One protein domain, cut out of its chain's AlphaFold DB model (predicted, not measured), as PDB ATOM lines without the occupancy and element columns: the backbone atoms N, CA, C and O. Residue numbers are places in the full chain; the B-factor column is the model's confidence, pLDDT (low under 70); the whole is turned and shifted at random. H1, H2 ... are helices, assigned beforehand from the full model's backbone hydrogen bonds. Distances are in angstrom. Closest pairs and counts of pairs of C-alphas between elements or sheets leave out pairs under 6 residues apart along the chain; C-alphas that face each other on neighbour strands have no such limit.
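Overview. This is residues 5 to 100 of the 118 residues of an uncharacterized protein of Paenibacillus sp. 276b (UniProt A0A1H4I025). One helix, H5, runs through the middle, with H1 and H3 packed on opposite sides of it and H2 packed on a third side. The short helix H4 makes one end of the long axis, set crosswise on the H3 side, while the long link between H1 and H2 loops out at the other end. The printed part has 96 residues with five named helices, in the order H1, H2, H3, H4, H5, and no named strand; the class is all helix. It is compact, with a radius of gyration of the C-alphas of 12.8 A, and only just elongated, spanning 40 by 27 by 25 A.

Arrangement. H5, residues 84 to 98, is the longest helix and a hub. It touches H2, residues 37 to 50, the same way at a shallow tilt of 26 degrees; their closest C-alphas, those of Ser 40 and Pro 84, are 5.0 A apart. H5 touches H3, residues 52 to 64, opposite ways at a steep tilt of 42 degrees, closest at the C-alphas of Leu 59 and Ala 90, 5.0 A. H5 touches H1, residues 9 to 19, the same way at a tilt of 35.4 degrees, only just steep, closest at the C-alphas of Leu 16 and Tyr 92, 5.8 A. H3, also a hub, touches H4, residues 73 to 80, with residues 59 to 64 alone. These two are about perpendicular, at 78 degrees, and the C-alphas of Val 63 and Leu 79, the closest, are 6.6 A apart. H2 and H3 only just touch, only at the corner by their link, with 3 pairs of C-alphas within 8 A; the closest are those of Ile 48 and Tyr 55, 6.0 A. The helix packing is mostly crossed: of the 4 pairs of helices that touch, with H2 and H3, which touch only at the corner, left out, 1 is at a shallow tilt. H1 is apart from H2, H3 and H4, and H4 is apart from H2 and H5. In H1, H2, H3, H4 and H5 every O i to N i+4 pair is within hydrogen-bond range.

Along the chain. H5 measures 21.2 A from its first to its last C-alpha, from C-alpha 84 at (28.562, -21.820, -16.060) to C-alpha 98 at (16.267, -23.464, 1.087). H2 measures 20.3 A, H3 17.6 A, H1 15.3 A and H4 10.8 A. H1 begins at C-alpha 9, at (23.288, -12.803, -16.288).

Size, cuts and confidence. The C-alphas of Asp 29 and Glu 69, the two farthest apart, are 41.6 A from each other. The printed part, residues 5 to 100, has no cut. The link H1 to H2, residues 20 to 36, is long; H3 to H4 is short, and H2 to H3 and H4 to H5 are tight. The mean pLDDT of the printed part is 90.0, and residues 67 to 71 are under 70.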
ATOM      1  N   ASN A   5      15.307 -18.927 -16.242       83.06
ATOM      2  CA  ASN A   5      15.705 -18.790 -17.645       83.06
ATOM      3  C   ASN A   5      15.359 -17.435 -18.296       83.06
ATOM      4  O   ASN A   5      15.768 -17.174 -19.423       83.06
ATOM      5  N   LYS A   6      14.578 -16.579 -17.625       90.12
ATOM      6  CA  LYS A   6      14.281 -15.202 -18.054       90.12
ATOM      7  C   LYS A   6      15.141 -14.157 -17.342       90.12
ATOM      8  O   LYS A   6      15.037 -12.979 -17.675       90.12
ATOM      9  N   MET A   7      15.936 -14.545 -16.343       92.38
ATOM     10  CA  MET A   7      16.836 -13.622 -15.648       92.38
ATOM     11  C   MET A   7      18.029 -13.317 -16.548       92.38
ATOM     12  O   MET A   7      18.601 -14.232 -17.138       92.38
ATOM     13  N   THR A   8      18.441 -12.053 -16.624       95.62
ATOM     14  CA  THR A   8      19.730 -11.702 -17.236       95.62
ATOM     15  C   THR A   8      20.880 -12.299 -16.422       95.62
ATOM     16  O   THR A   8      20.694 -12.708 -15.273       95.62
ATOM     17  N   ASP A   9      22.077 -12.367 -17.001       95.44
ATOM     18  CA  ASP A   9      23.288 -12.803 -16.288       95.44
ATOM     19  C   ASP A   9      23.561 -11.946 -15.058       95.44
ATOM     20  O   ASP A   9      23.721 -12.474 -13.961       95.44
ATOM     21  N   GLN A  10      23.478 -10.625 -15.212       95.06
ATOM     22  CA  GLN A  10      23.639  -9.689 -14.105       95.06
ATOM     23  C   GLN A  10      22.630  -9.954 -12.978       95.06
ATOM     24  O   GLN A  10      23.018 -10.037 -11.814       95.06
ATOM     25  N   LEU A  11      21.346 -10.133 -13.310       95.12
ATOM     26  CA  LEU A  11      20.310 -10.361 -12.304       95.12
ATOM     27  C   LEU A  11      20.485 -11.714 -11.600       95.12
ATOM     28  O   LEU A  11      20.321 -11.789 -10.384       95.12
ATOM     29  N   LEU A  12      20.825 -12.772 -12.343       95.88
ATOM     30  CA  LEU A  12      21.093 -14.088 -11.760       95.88
ATOM     31  C   LEU A  12      22.296 -14.030 -10.813       95.88
ATOM     32  O   LEU A  12      22.208 -14.518  -9.687       95.88
ATOM     33  N   ASN A  13      23.394 -13.406 -11.241       96.06
ATOM     34  CA  ASN A  13      24.611 -13.346 -10.442       96.06
ATOM     35  C   ASN A  13      24.427 -12.503  -9.175       96.06
ATOM     36  O   ASN A  13      24.873 -12.910  -8.103       96.06
ATOM     37  N   GLN A  14      23.713 -11.378  -9.267       95.19
ATOM     38  CA  GLN A  14      23.358 -10.563  -8.103       95.19
ATOM     39  C   GLN A  14      22.455 -11.319  -7.126       95.19
ATOM     40  O   GLN A  14      22.705 -11.306  -5.923       95.19
ATOM     41  N   ALA A  15      21.426 -12.008  -7.627       94.31
ATOM     42  CA  ALA A  15      20.518 -12.770  -6.777       94.31
ATOM     43  C   ALA A  15      21.232 -13.940  -6.080       94.31
ATOM     44  O   ALA A  15      21.001 -14.186  -4.899       94.31
ATOM     45  N   LEU A  16      22.134 -14.630  -6.782       94.31
ATOM     46  CA  LEU A  16      22.994 -15.656  -6.191       94.31
ATOM     47  C   LEU A  16      23.884 -15.085  -5.091       94.31
ATOM     48  O   LEU A  16      23.901 -15.644  -4.002       94.31
ATOM     49  N   ALA A  17      24.559 -13.961  -5.350       94.44
ATOM     50  CA  ALA A  17      25.407 -13.310  -4.358       94.44
ATOM     51  C   ALA A  17      24.629 -12.948  -3.086       94.44
ATOM     52  O   ALA A  17      25.110 -13.201  -1.989       94.44
ATOM     53  N   GLN A  18      23.403 -12.435  -3.221       93.12
ATOM     54  CA  GLN A  18      22.530 -12.152  -2.076       93.12
ATOM     55  C   GLN A  18      22.136 -13.421  -1.312       93.12
ATOM     56  O   GLN A  18      22.160 -13.427  -0.089       93.12
ATOM     57  N   LEU A  19      21.795 -14.509  -2.011       92.62
ATOM     58  CA  LEU A  19      21.426 -15.783  -1.375       92.62
ATOM     59  C   LEU A  19      22.602 -16.472  -0.668       92.62
ATOM     60  O   LEU A  19      22.376 -17.362   0.157       92.62
ATOM     61  N   THR A  20      23.834 -16.095  -1.007       90.56
ATOM     62  CA  THR A  20      25.065 -16.610  -0.404       90.56
ATOM     63  C   THR A  20      25.777 -15.599   0.488       90.56
ATOM     64  O   THR A  20      26.934 -15.833   0.829       90.56
ATOM     65  N   ASP A  21      25.127 -14.483   0.830       91.56
ATOM     66  CA  ASP A  21      25.696 -13.398   1.640       91.56
ATOM     67  C   ASP A  21      27.067 -12.912   1.132       91.56
ATOM     68  O   ASP A  21      27.964 -12.589   1.904       91.56
ATOM     69  N   TYR A  22      27.238 -12.881  -0.193       88.50
ATOM     70  CA  TYR A  22      28.457 -12.463  -0.897       88.50
ATOM     71  C   TYR A  22      29.732 -13.251  -0.538       88.50
ATOM     72  O   TYR A  22      30.841 -12.840  -0.874       88.50
ATOM     73  N   GLU A  23      29.600 -14.408   0.106       85.56
ATOM     74  CA  GLU A  23      30.738 -15.242   0.487       85.56
ATOM     75  C   GLU A  23      31.514 -15.747  -0.746       85.56
ATOM     76  O   GLU A  23      30.922 -16.110  -1.763       85.56
ATOM     77  N   ASN A  24      32.846 -15.809  -0.627       79.69
ATOM     78  CA  ASN A  24      33.802 -16.207  -1.675       79.69
ATOM     79  C   ASN A  24      33.877 -15.285  -2.905       79.69
ATOM     80  O   ASN A  24      34.523 -15.635  -3.890       79.69
ATOM     81  N   LEU A  25      33.306 -14.079  -2.841       81.88
ATOM     82  CA  LEU A  25      33.453 -13.080  -3.903       81.88
ATOM     83  C   LEU A  25      34.707 -12.206  -3.785       81.88
ATOM     84  O   LEU A  25      34.953 -11.410  -4.677       81.88
ATOM     85  N   GLU A  26      35.546 -12.375  -2.758       84.25
ATOM     86  CA  GLU A  26      36.766 -11.562  -2.563       84.25
ATOM     87  C   GLU A  26      37.761 -11.629  -3.738       84.25
ATOM     88  O   GLU A  26      38.631 -10.773  -3.874       84.25
ATOM     89  N   LYS A  27      37.639 -12.653  -4.590       86.19
ATOM     90  CA  LYS A  27      38.491 -12.875  -5.767       86.19
ATOM     91  C   LYS A  27      37.990 -12.164  -7.031       86.19
ATOM     92  O   LYS A  27      38.658 -12.248  -8.059       86.19
ATOM     93  N   TYR A  28      36.816 -11.540  -6.982       87.62
ATOM     94  CA  TYR A  28      36.130 -10.983  -8.143       87.62
ATOM     95  C   TYR A  28      35.636  -9.569  -7.842       87.62
ATOM     96  O   TYR A  28      35.086  -9.313  -6.775       87.62
ATOM     97  N   ASP A  29      35.767  -8.662  -8.809       88.25
ATOM     98  CA  ASP A  29      35.250  -7.294  -8.666       88.25
ATOM     99  C   ASP A  29      33.711  -7.268  -8.603       88.25
ATOM    100  O   ASP A  29      33.112  -6.384  -7.989       88.25
ATOM    101  N   GLU A  30      33.059  -8.260  -9.221       91.06
ATOM    102  CA  GLU A  30      31.608  -8.424  -9.222       91.06
ATOM    103  C   GLU A  30      31.178  -9.905  -9.298       91.06
ATOM    104  O   GLU A  30      31.946 -10.762  -9.744       91.06
ATOM    105  N   PRO A  31      29.932 -10.237  -8.906       93.69
ATOM    106  CA  PRO A  31      29.381 -11.579  -9.081       93.69
ATOM    107  C   PRO A  31      29.365 -12.037 -10.554       93.69
ATOM    108  O   PRO A  31      28.669 -11.460 -11.391       93.69
ATOM    109  N   CYS A  32      30.053 -13.142 -10.850       95.31
ATOM    110  CA  CYS A  32      30.295 -13.624 -12.219       95.31
ATOM    111  C   CYS A  32      29.907 -15.100 -12.463       95.31
ATOM    112  O   CYS A  32      30.302 -15.700 -13.464       95.31
ATOM    113  N   TYR A  33      29.104 -15.702 -11.578       96.19
ATOM    114  CA  TYR A  33      28.787 -17.142 -11.571       96.19
ATOM    115  C   TYR A  33      28.258 -17.713 -12.898       96.19
ATOM    116  O   TYR A  33      28.480 -18.885 -13.197       96.19
ATOM    117  N   SER A  34      27.528 -16.922 -13.688       97.12
ATOM    118  CA  SER A  34      26.895 -17.374 -14.930       97.12
ATOM    119  C   SER A  34      27.838 -17.474 -16.130       97.12
ATOM    120  O   SER A  34      27.451 -18.069 -17.134       97.12
ATOM    121  N   TYR A  35      29.040 -16.898 -16.060       95.88
ATOM    122  CA  TYR A  35      29.977 -16.872 -17.186       95.88
ATOM    123  C   TYR A  35      31.419 -17.219 -16.800       95.88
ATOM    124  O   TYR A  35      32.144 -17.717 -17.654       95.88
ATOM    125  N   GLU A  36      31.821 -17.046 -15.537       96.44
ATOM    126  CA  GLU A  36      33.149 -17.426 -15.048       96.44
ATOM    127  C   GLU A  36      33.168 -18.903 -14.605       96.44
ATOM    128  O   GLU A  36      32.479 -19.272 -13.642       96.44
ATOM    129  N   PRO A  37      33.939 -19.786 -15.275       95.56
ATOM    130  CA  PRO A  37      33.959 -21.210 -14.957       95.56
ATOM    131  C   PRO A  37      34.305 -21.525 -13.500       95.56
ATOM    132  O   PRO A  37      33.614 -22.359 -12.906       95.56
ATOM    133  N   ALA A  38      35.307 -20.862 -12.915       94.62
ATOM    134  CA  ALA A  38      35.730 -21.137 -11.541       94.62
ATOM    135  C   ALA A  38      34.629 -20.781 -10.529       94.62
ATOM    136  O   ALA A  38      34.202 -21.641  -9.756       94.62
ATOM    137  N   ALA A  39      34.073 -19.569 -10.622       94.75
ATOM    138  CA  ALA A  39      32.966 -19.123  -9.776       94.75
ATOM    139  C   ALA A  39      31.734 -20.039  -9.915       94.75
ATOM    140  O   ALA A  39      31.068 -20.371  -8.933       94.75
ATOM    141  N   SER A  40      31.446 -20.506 -11.137       97.06
ATOM    142  CA  SER A  40      30.329 -21.422 -11.394       97.06
ATOM    143  C   SER A  40      30.503 -22.810 -10.758       97.06
ATOM    144  O   SER A  40      29.512 -23.470 -10.446       97.06
ATOM    145  N   MET A  41      31.743 -23.268 -10.563       96.00
ATOM    146  CA  MET A  41      32.025 -24.524  -9.864       96.00
ATOM    147  C   MET A  41      31.928 -24.344  -8.350       96.00
ATOM    148  O   MET A  41      31.282 -25.155  -7.692       96.00
ATOM    149  N   GLU A  42      32.466 -23.249  -7.809       95.06
ATOM    150  CA  GLU A  42      32.359 -22.931  -6.379       95.06
ATOM    151  C   GLU A  42      30.883 -22.850  -5.932       95.06
ATOM    152  O   GLU A  42      30.490 -23.428  -4.911       95.06
ATOM    153  N   ILE A  43      30.023 -22.207  -6.736       95.81
ATOM    154  CA  ILE A  43      28.590 -22.100  -6.428       95.81
ATOM    155  C   ILE A  43      27.851 -23.441  -6.580       95.81
ATOM    156  O   ILE A  43      26.958 -23.743  -5.782       95.81
ATOM    157  N   GLN A  44      28.245 -24.277  -7.551       97.19
ATOM    158  CA  GLN A  44      27.741 -25.646  -7.698       97.19
ATOM    159  C   GLN A  44      28.076 -26.484  -6.460       97.19
ATOM    160  O   GLN A  44      27.186 -27.113  -5.889       97.19
ATOM    161  N   GLU A  45      29.337 -26.491  -6.026       96.12
ATOM    162  CA  GLU A  45      29.773 -27.258  -4.856       96.12
ATOM    163  C   GLU A  45      28.983 -26.871  -3.607       96.12
ATOM    164  O   GLU A  45      28.567 -27.731  -2.827       96.12
ATOM    165  N   ARG A  46      28.725 -25.574  -3.431       94.81
ATOM    166  CA  ARG A  46      27.915 -25.069  -2.324       94.81
ATOM    167  C   ARG A  46      26.460 -25.526  -2.415       94.81
ATOM    168  O   ARG A  46      25.902 -25.952  -1.405       94.81
ATOM    169  N   ALA A  47      25.843 -25.454  -3.592       95.44
ATOM    170  CA  ALA A  47      24.470 -25.917  -3.785       95.44
ATOM    171  C   ALA A  47      24.336 -27.424  -3.503       95.44
ATOM    172  O   ALA A  47      23.429 -27.830  -2.774       95.44
ATOM    173  N   ILE A  48      25.295 -28.230  -3.974       95.56
ATOM    174  CA  ILE A  48      25.370 -29.674  -3.705       95.56
ATOM    175  C   ILE A  48      25.495 -29.954  -2.203       95.56
ATOM    176  O   ILE A  48      24.811 -30.839  -1.696       95.56
ATOM    177  N   LYS A  49      26.323 -29.194  -1.470       93.69
ATOM    178  CA  LYS A  49      26.464 -29.332  -0.007       93.69
ATOM    179  C   LYS A  49      25.160 -29.060   0.751       93.69
ATOM    180  O   LYS A  49      24.982 -29.585   1.845       93.69
ATOM    181  N   ILE A  50      24.271 -28.232   0.202       90.81
ATOM    182  CA  ILE A  50      23.000 -27.861   0.838       90.81
ATOM    183  C   ILE A  50      21.900 -28.874   0.536       90.81
ATOM    184  O   ILE A  50      21.236 -29.342   1.458       90.81
ATOM    185  N   ASN A  51      21.662 -29.167  -0.743       92.25
ATOM    186  CA  ASN A  51      20.659 -30.139  -1.165       92.25
ATOM    187  C   ASN A  51      21.095 -30.774  -2.501       92.25
ATOM    188  O   ASN A  51      20.814 -30.216  -3.568       92.25
ATOM    189  N   PRO A  52      21.791 -31.926  -2.459       92.06
ATOM    190  CA  PRO A  52      22.325 -32.564  -3.661       92.06
ATOM    191  C   PRO A  52      21.213 -33.051  -4.596       92.06
ATOM    192  O   PRO A  52      21.329 -32.905  -5.814       92.06
ATOM    193  N   ASP A  53      20.113 -33.567  -4.044       89.69
ATOM    194  CA  ASP A  53      18.992 -34.105  -4.818       89.69
ATOM    195  C   ASP A  53      18.281 -33.005  -5.607       89.69
ATOM    196  O   ASP A  53      18.039 -33.143  -6.810       89.69
ATOM    197  N   LEU A  54      17.978 -31.886  -4.945       90.12
ATOM    198  CA  LEU A  54      17.360 -30.732  -5.585       90.12
ATOM    199  C   LEU A  54      18.282 -30.127  -6.643       90.12
ATOM    200  O   LEU A  54      17.812 -29.798  -7.736       90.12
ATOM    201  N   TYR A  55      19.578 -30.016  -6.350       94.06
ATOM    202  CA  TYR A  55      20.540 -29.478  -7.303       94.06
ATOM    203  C   TYR A  55      20.609 -30.331  -8.575       94.06
ATOM    204  O   TYR A  55      20.443 -29.806  -9.675       94.06
ATOM    205  N   VAL A  56      20.783 -31.652  -8.440       91.81
ATOM    206  CA  VAL A  56      20.891 -32.570  -9.587       91.81
ATOM    207  C   VAL A  56      19.599 -32.604 -10.403       91.81
ATOM    208  O   VAL A  56      19.664 -32.590 -11.632       91.81
ATOM    209  N   ARG A  57      18.427 -32.592  -9.752       88.62
ATOM    210  CA  ARG A  57      17.131 -32.491 -10.447       88.62
ATOM    211  C   ARG A  57      17.011 -31.182 -11.226       88.62
ATOM    212  O   ARG A  57      16.658 -31.216 -12.400       88.62
ATOM    213  N   SER A  58      17.359 -30.057 -10.599       91.38
ATOM    214  CA  SER A  58      17.298 -28.730 -11.229       91.38
ATOM    215  C   SER A  58      18.246 -28.634 -12.426       91.38
ATOM    216  O   SER A  58      17.837 -28.223 -13.509       91.38
ATOM    217  N   LEU A  59      19.500 -29.074 -12.269       94.06
ATOM    218  CA  LEU A  59      20.477 -29.106 -13.360       94.06
ATOM    219  C   LEU A  59      20.018 -30.046 -14.484       94.06
ATOM    220  O   LEU A  59      20.147 -29.721 -15.661       94.06
ATOM    221  N   GLY A  60      19.422 -31.180 -14.116       90.94
ATOM    222  CA  GLY A  60      18.761 -32.125 -15.008       90.94
ATOM    223  C   GLY A  60      17.721 -31.498 -15.923       90.94
ATOM    224  O   GLY A  60      17.778 -31.649 -17.152       90.94
ATOM    225  N   GLU A  61      16.771 -30.804 -15.305       89.12
ATOM    226  CA  GLU A  61      15.706 -30.076 -15.985       89.12
ATOM    227  C   GLU A  61      16.285 -29.008 -16.921       89.12
ATOM    228  O   GLU A  61      15.912 -28.951 -18.091       89.12
ATOM    229  N   ILE A  62      17.263 -28.230 -16.449       92.12
ATOM    230  CA  ILE A  62      17.897 -27.145 -17.214       92.12
ATOM    231  C   ILE A  62      18.684 -27.666 -18.427       92.12
ATOM    232  O   ILE A  62      18.579 -27.112 -19.520       92.12
ATOM    233  N   VAL A  63      19.491 -28.717 -18.255       91.75
ATOM    234  CA  VAL A  63      20.398 -29.219 -19.301       91.75
ATOM    235  C   VAL A  63      19.665 -30.085 -20.325       91.75
ATOM    236  O   VAL A  63      20.039 -30.106 -21.496       91.75
ATOM    237  N   SER A  64      18.650 -30.837 -19.897       87.44
ATOM    238  CA  SER A  64      18.076 -31.910 -20.721       87.44
ATOM    239  C   SER A  64      16.556 -32.046 -20.650       87.44
ATOM    240  O   SER A  64      16.014 -32.983 -21.236       87.44
ATOM    241  N   GLY A  65      15.852 -31.148 -19.949       82.75
ATOM    242  CA  GLY A  65      14.408 -31.271 -19.723       82.75
ATOM    243  C   GLY A  65      14.042 -32.525 -18.926       82.75
ATOM    244  O   GLY A  65      12.963 -33.086 -19.109       82.75
ATOM    245  N   TRP A  66      14.972 -33.023 -18.106       74.75
ATOM    246  CA  TRP A  66      14.849 -34.309 -17.432       74.75
ATOM    247  C   TRP A  66      13.696 -34.311 -16.417       74.75
ATOM    248  O   TRP A  66      13.716 -33.575 -15.436       74.75
ATOM    249  N   ALA A  67      12.717 -35.196 -16.630       65.00
ATOM    250  CA  ALA A  67      11.726 -35.588 -15.629       65.00
ATOM    251  C   ALA A  67      12.192 -36.869 -14.913       65.00
ATOM    252  O   ALA A  67      12.666 -37.801 -15.563       65.00
ATOM    253  N   ALA A  68      12.055 -36.902 -13.585       61.75
ATOM    254  CA  ALA A  68      12.754 -37.759 -12.615       61.75
ATOM    255  C   ALA A  68      12.708 -39.298 -12.800       61.75
ATOM    256  O   ALA A  68      13.217 -40.019 -11.946       61.75
ATOM    257  N   GLU A  69      12.125 -39.841 -13.868       56.59
ATOM    258  CA  GLU A  69      11.745 -41.254 -13.886       56.59
ATOM    259  C   GLU A  69      12.843 -42.244 -14.290       56.59
ATOM    260  O   GLU A  69      12.778 -43.369 -13.806       56.59
ATOM    261  N   LYS A  70      13.880 -41.905 -15.081       59.84
ATOM    262  CA  LYS A  70      15.010 -42.836 -15.348       59.84
ATOM    263  C   LYS A  70      16.334 -42.133 -15.660       59.84
ATOM    264  O   LYS A  70      16.388 -41.256 -16.519       59.84
ATOM    265  N   TYR A  71      17.414 -42.591 -15.024       64.94
ATOM    266  CA  TYR A  71      18.789 -42.174 -15.313       64.94
ATOM    267  C   TYR A  71      19.264 -42.773 -16.644       64.94
ATOM    268  O   TYR A  71      19.369 -43.992 -16.781       64.94
ATOM    269  N   LYS A  72      19.585 -41.924 -17.625       80.44
ATOM    270  CA  LYS A  72      20.362 -42.317 -18.810       80.44
ATOM    271  C   LYS A  72      21.800 -41.841 -18.628       80.44
ATOM    272  O   LYS A  72      22.016 -40.683 -18.282       80.44
ATOM    273  N   TRP A  73      22.786 -42.694 -18.912       84.25
ATOM    274  CA  TRP A  73      24.206 -42.316 -18.833       84.25
ATOM    275  C   TRP A  73      24.548 -41.103 -19.707       84.25
ATOM    276  O   TRP A  73      25.347 -40.265 -19.306       84.25
ATOM    277  N   SER A  74      23.883 -40.957 -20.857       84.00
ATOM    278  CA  SER A  74      24.012 -39.773 -21.711       84.00
ATOM    279  C   SER A  74      23.525 -38.490 -21.033       84.00
ATOM    280  O   SER A  74      24.144 -37.444 -21.193       84.00
ATOM    281  N   THR A  75      22.460 -38.557 -20.229       85.19
ATOM    282  CA  THR A  75      22.003 -37.418 -19.424       85.19
ATOM    283  C   THR A  75      23.057 -37.042 -18.396       85.19
ATOM    284  O   THR A  75      23.407 -35.873 -18.305       85.19
ATOM    285  N   VAL A  76      23.622 -38.022 -17.681       87.31
ATOM    286  CA  VAL A  76      24.697 -37.771 -16.704       87.31
ATOM    287  C   VAL A  76      25.902 -37.105 -17.373       87.31
ATOM    288  O   VAL A  76      26.399 -36.109 -16.857       87.31
ATOM    289  N   ALA A  77      26.326 -37.596 -18.541       90.50
ATOM    290  CA  ALA A  77      27.421 -36.994 -19.301       90.50
ATOM    291  C   ALA A  77      27.151 -35.516 -19.636       90.50
ATOM    292  O   ALA A  77      28.033 -34.684 -19.446       90.50
ATOM    293  N   ASN A  78      25.920 -35.173 -20.033       90.44
ATOM    294  CA  ASN A  78      25.544 -33.785 -20.310       90.44
ATOM    295  C   ASN A  78      25.601 -32.894 -19.054       90.44
ATOM    296  O   ASN A  78      25.984 -31.730 -19.154       90.44
ATOM    297  N   LEU A  79      25.245 -33.421 -17.874       93.19
ATOM    298  CA  LEU A  79      25.342 -32.672 -16.611       93.19
ATOM    299  C   LEU A  79      26.796 -32.369 -16.237       93.19
ATOM    300  O   LEU A  79      27.089 -31.266 -15.782       93.19
ATOM    301  N   LEU A  80      27.712 -33.317 -16.470       93.94
ATOM    302  CA  LEU A  80      29.145 -33.125 -16.215       93.94
ATOM    303  C   LEU A  80      29.750 -32.011 -17.082       93.94
ATOM    304  O   LEU A  80      30.738 -31.396 -16.688       93.94
ATOM    305  N   THR A  81      29.145 -31.727 -18.237       95.06
ATOM    306  CA  THR A  81      29.560 -30.664 -19.163       95.06
ATOM    307  C   THR A  81      28.642 -29.441 -19.134       95.06
ATOM    308  O   THR A  81      28.637 -28.666 -20.090       95.06
ATOM    309  N   ALA A  82      27.844 -29.258 -18.075       96.69
ATOM    310  CA  ALA A  82      26.963 -28.099 -17.949       96.69
ATOM    311  C   ALA A  82      27.743 -26.779 -18.091       96.69
ATOM    312  O   ALA A  82      28.904 -26.669 -17.681       96.69
ATOM    313  N   THR A  83      27.116 -25.755 -18.662       97.75
ATOM    314  CA  THR A  83      27.737 -24.430 -18.783       97.75
ATOM    315  C   THR A  83      27.740 -23.698 -17.433       97.75
ATOM    316  O   THR A  83      26.935 -24.030 -16.555       97.75
ATOM    317  N   PRO A  84      28.601 -22.675 -17.247       98.19
ATOM    318  CA  PRO A  84      28.562 -21.820 -16.060       98.19
ATOM    319  C   PRO A  84      27.156 -21.291 -15.748       98.19
ATOM    320  O   PRO A  84      26.671 -21.419 -14.625       98.19
ATOM    321  N   ARG A  85      26.439 -20.820 -16.776       97.88
ATOM    322  CA  ARG A  85      25.053 -20.354 -16.666       97.88
ATOM    323  C   ARG A  85      24.114 -21.433 -16.130       97.88
ATOM    324  O   ARG A  85      23.364 -21.168 -15.199       97.88
ATOM    325  N   GLN A  86      24.168 -22.647 -16.678       97.44
ATOM    326  CA  GLN A  86      23.297 -23.746 -16.244       97.44
ATOM    327  C   GLN A  86      23.570 -24.150 -14.787       97.44
ATOM    328  O   GLN A  86      22.629 -24.372 -14.023       97.44
ATOM    329  N   ARG A  87      24.846 -24.183 -14.374       98.00
ATOM    330  CA  ARG A  87      25.226 -24.412 -12.971       98.00
ATOM    331  C   ARG A  87      24.674 -23.329 -12.049       98.00
ATOM    332  O   ARG A  87      24.114 -23.657 -11.004       98.00
ATOM    333  N   ALA A  88      24.804 -22.064 -12.448       97.44
ATOM    334  CA  ALA A  88      24.315 -20.915 -11.695       97.44
ATOM    335  C   ALA A  88      22.782 -20.939 -11.539       97.44
ATOM    336  O   ALA A  88      22.269 -20.743 -10.438       97.44
ATOM    337  N   GLU A  89      22.039 -21.254 -12.602       96.81
ATOM    338  CA  GLU A  89      20.576 -21.378 -12.550       96.81
ATOM    339  C   GLU A  89      20.123 -22.498 -11.599       96.81
ATOM    340  O   GLU A  89      19.242 -22.282 -10.762       96.81
ATOM    341  N   ALA A  90      20.758 -23.673 -11.669       95.44
ATOM    342  CA  ALA A  90      20.468 -24.789 -10.768       95.44
ATOM    343  C   ALA A  90      20.803 -24.453  -9.302       95.44
ATOM    344  O   ALA A  90      20.037 -24.780  -8.388       95.44
ATOM    345  N   ALA A  91      21.919 -23.756  -9.069       96.44
ATOM    346  CA  ALA A  91      22.312 -23.296  -7.742       96.44
ATOM    347  C   ALA A  91      21.304 -22.286  -7.174       96.44
ATOM    348  O   ALA A  91      20.889 -22.416  -6.023       96.44
ATOM    349  N   TYR A  92      20.832 -21.343  -7.996       95.75
ATOM    350  CA  TYR A  92      19.832 -20.355  -7.591       95.75
ATOM    351  C   TYR A  92      18.540 -21.024  -7.128       95.75
ATOM    352  O   TYR A  92      18.050 -20.710  -6.045       95.75
ATOM    353  N   ILE A  93      18.015 -21.983  -7.901       93.81
ATOM    354  CA  ILE A  93      16.811 -22.739  -7.518       93.81
ATOM    355  C   ILE A  93      17.028 -23.433  -6.168       93.81
ATOM    356  O   ILE A  93      16.161 -23.375  -5.296       93.81
ATOM    357  N   THR A  94      18.205 -24.030  -5.976       93.50
ATOM    358  CA  THR A  94      18.560 -24.753  -4.750       93.50
ATOM    359  C   THR A  94      18.590 -23.829  -3.528       93.50
ATOM    360  O   THR A  94      17.949 -24.117  -2.514       93.50
ATOM    361  N   PHE A  95      19.281 -22.688  -3.612       92.88
ATOM    362  CA  PHE A  95      19.356 -21.734  -2.501       92.88
ATOM    363  C   PHE A  95      18.025 -21.025  -2.244       92.88
ATOM    364  O   PHE A  95      17.638 -20.839  -1.091       92.88
ATOM    365  N   PHE A  96      17.302 -20.656  -3.301       90.88
ATOM    366  CA  PHE A  96      16.008 -19.998  -3.176       90.88
ATOM    367  C   PHE A  96      14.997 -20.894  -2.454       90.88
ATOM    368  O   PHE A  96      14.289 -20.427  -1.563       90.88
ATOM    369  N   GLN A  97      14.954 -22.190  -2.786       85.50
ATOM    370  CA  GLN A  97      14.080 -23.130  -2.087       85.50
ATOM    371  C   GLN A  97      14.486 -23.320  -0.628       85.50
ATOM    372  O   GLN A  97      13.600 -23.306   0.217       85.50
ATOM    373  N   ARG A  98      15.785 -23.414  -0.308       81.75
ATOM    374  CA  ARG A  98      16.267 -23.464   1.087       81.75
ATOM    375  C   ARG A  98      15.771 -22.272   1.911       81.75
ATOM    376  O   ARG A  98      15.361 -22.447   3.053       81.75
ATOM    377  N   ASN A  99      15.825 -21.074   1.333       74.06
ATOM    378  CA  ASN A  99      15.474 -19.829   2.017       74.06
ATOM    379  C   ASN A  99      13.956 -19.542   1.995       74.06
ATOM    380  O   ASN A  99      13.513 -18.528   2.533       74.06
ATOM    381  N   SER A 100      13.145 -20.423   1.393       73.06
ATOM    382  CA  SER A 100      11.687 -20.301   1.393       73.06
ATOM    383  C   SER A 100      11.103 -20.707   2.756       73.06
ATOM    384  O   SER A 100      11.426 -21.787   3.256       73.06
TER     385      SER A 100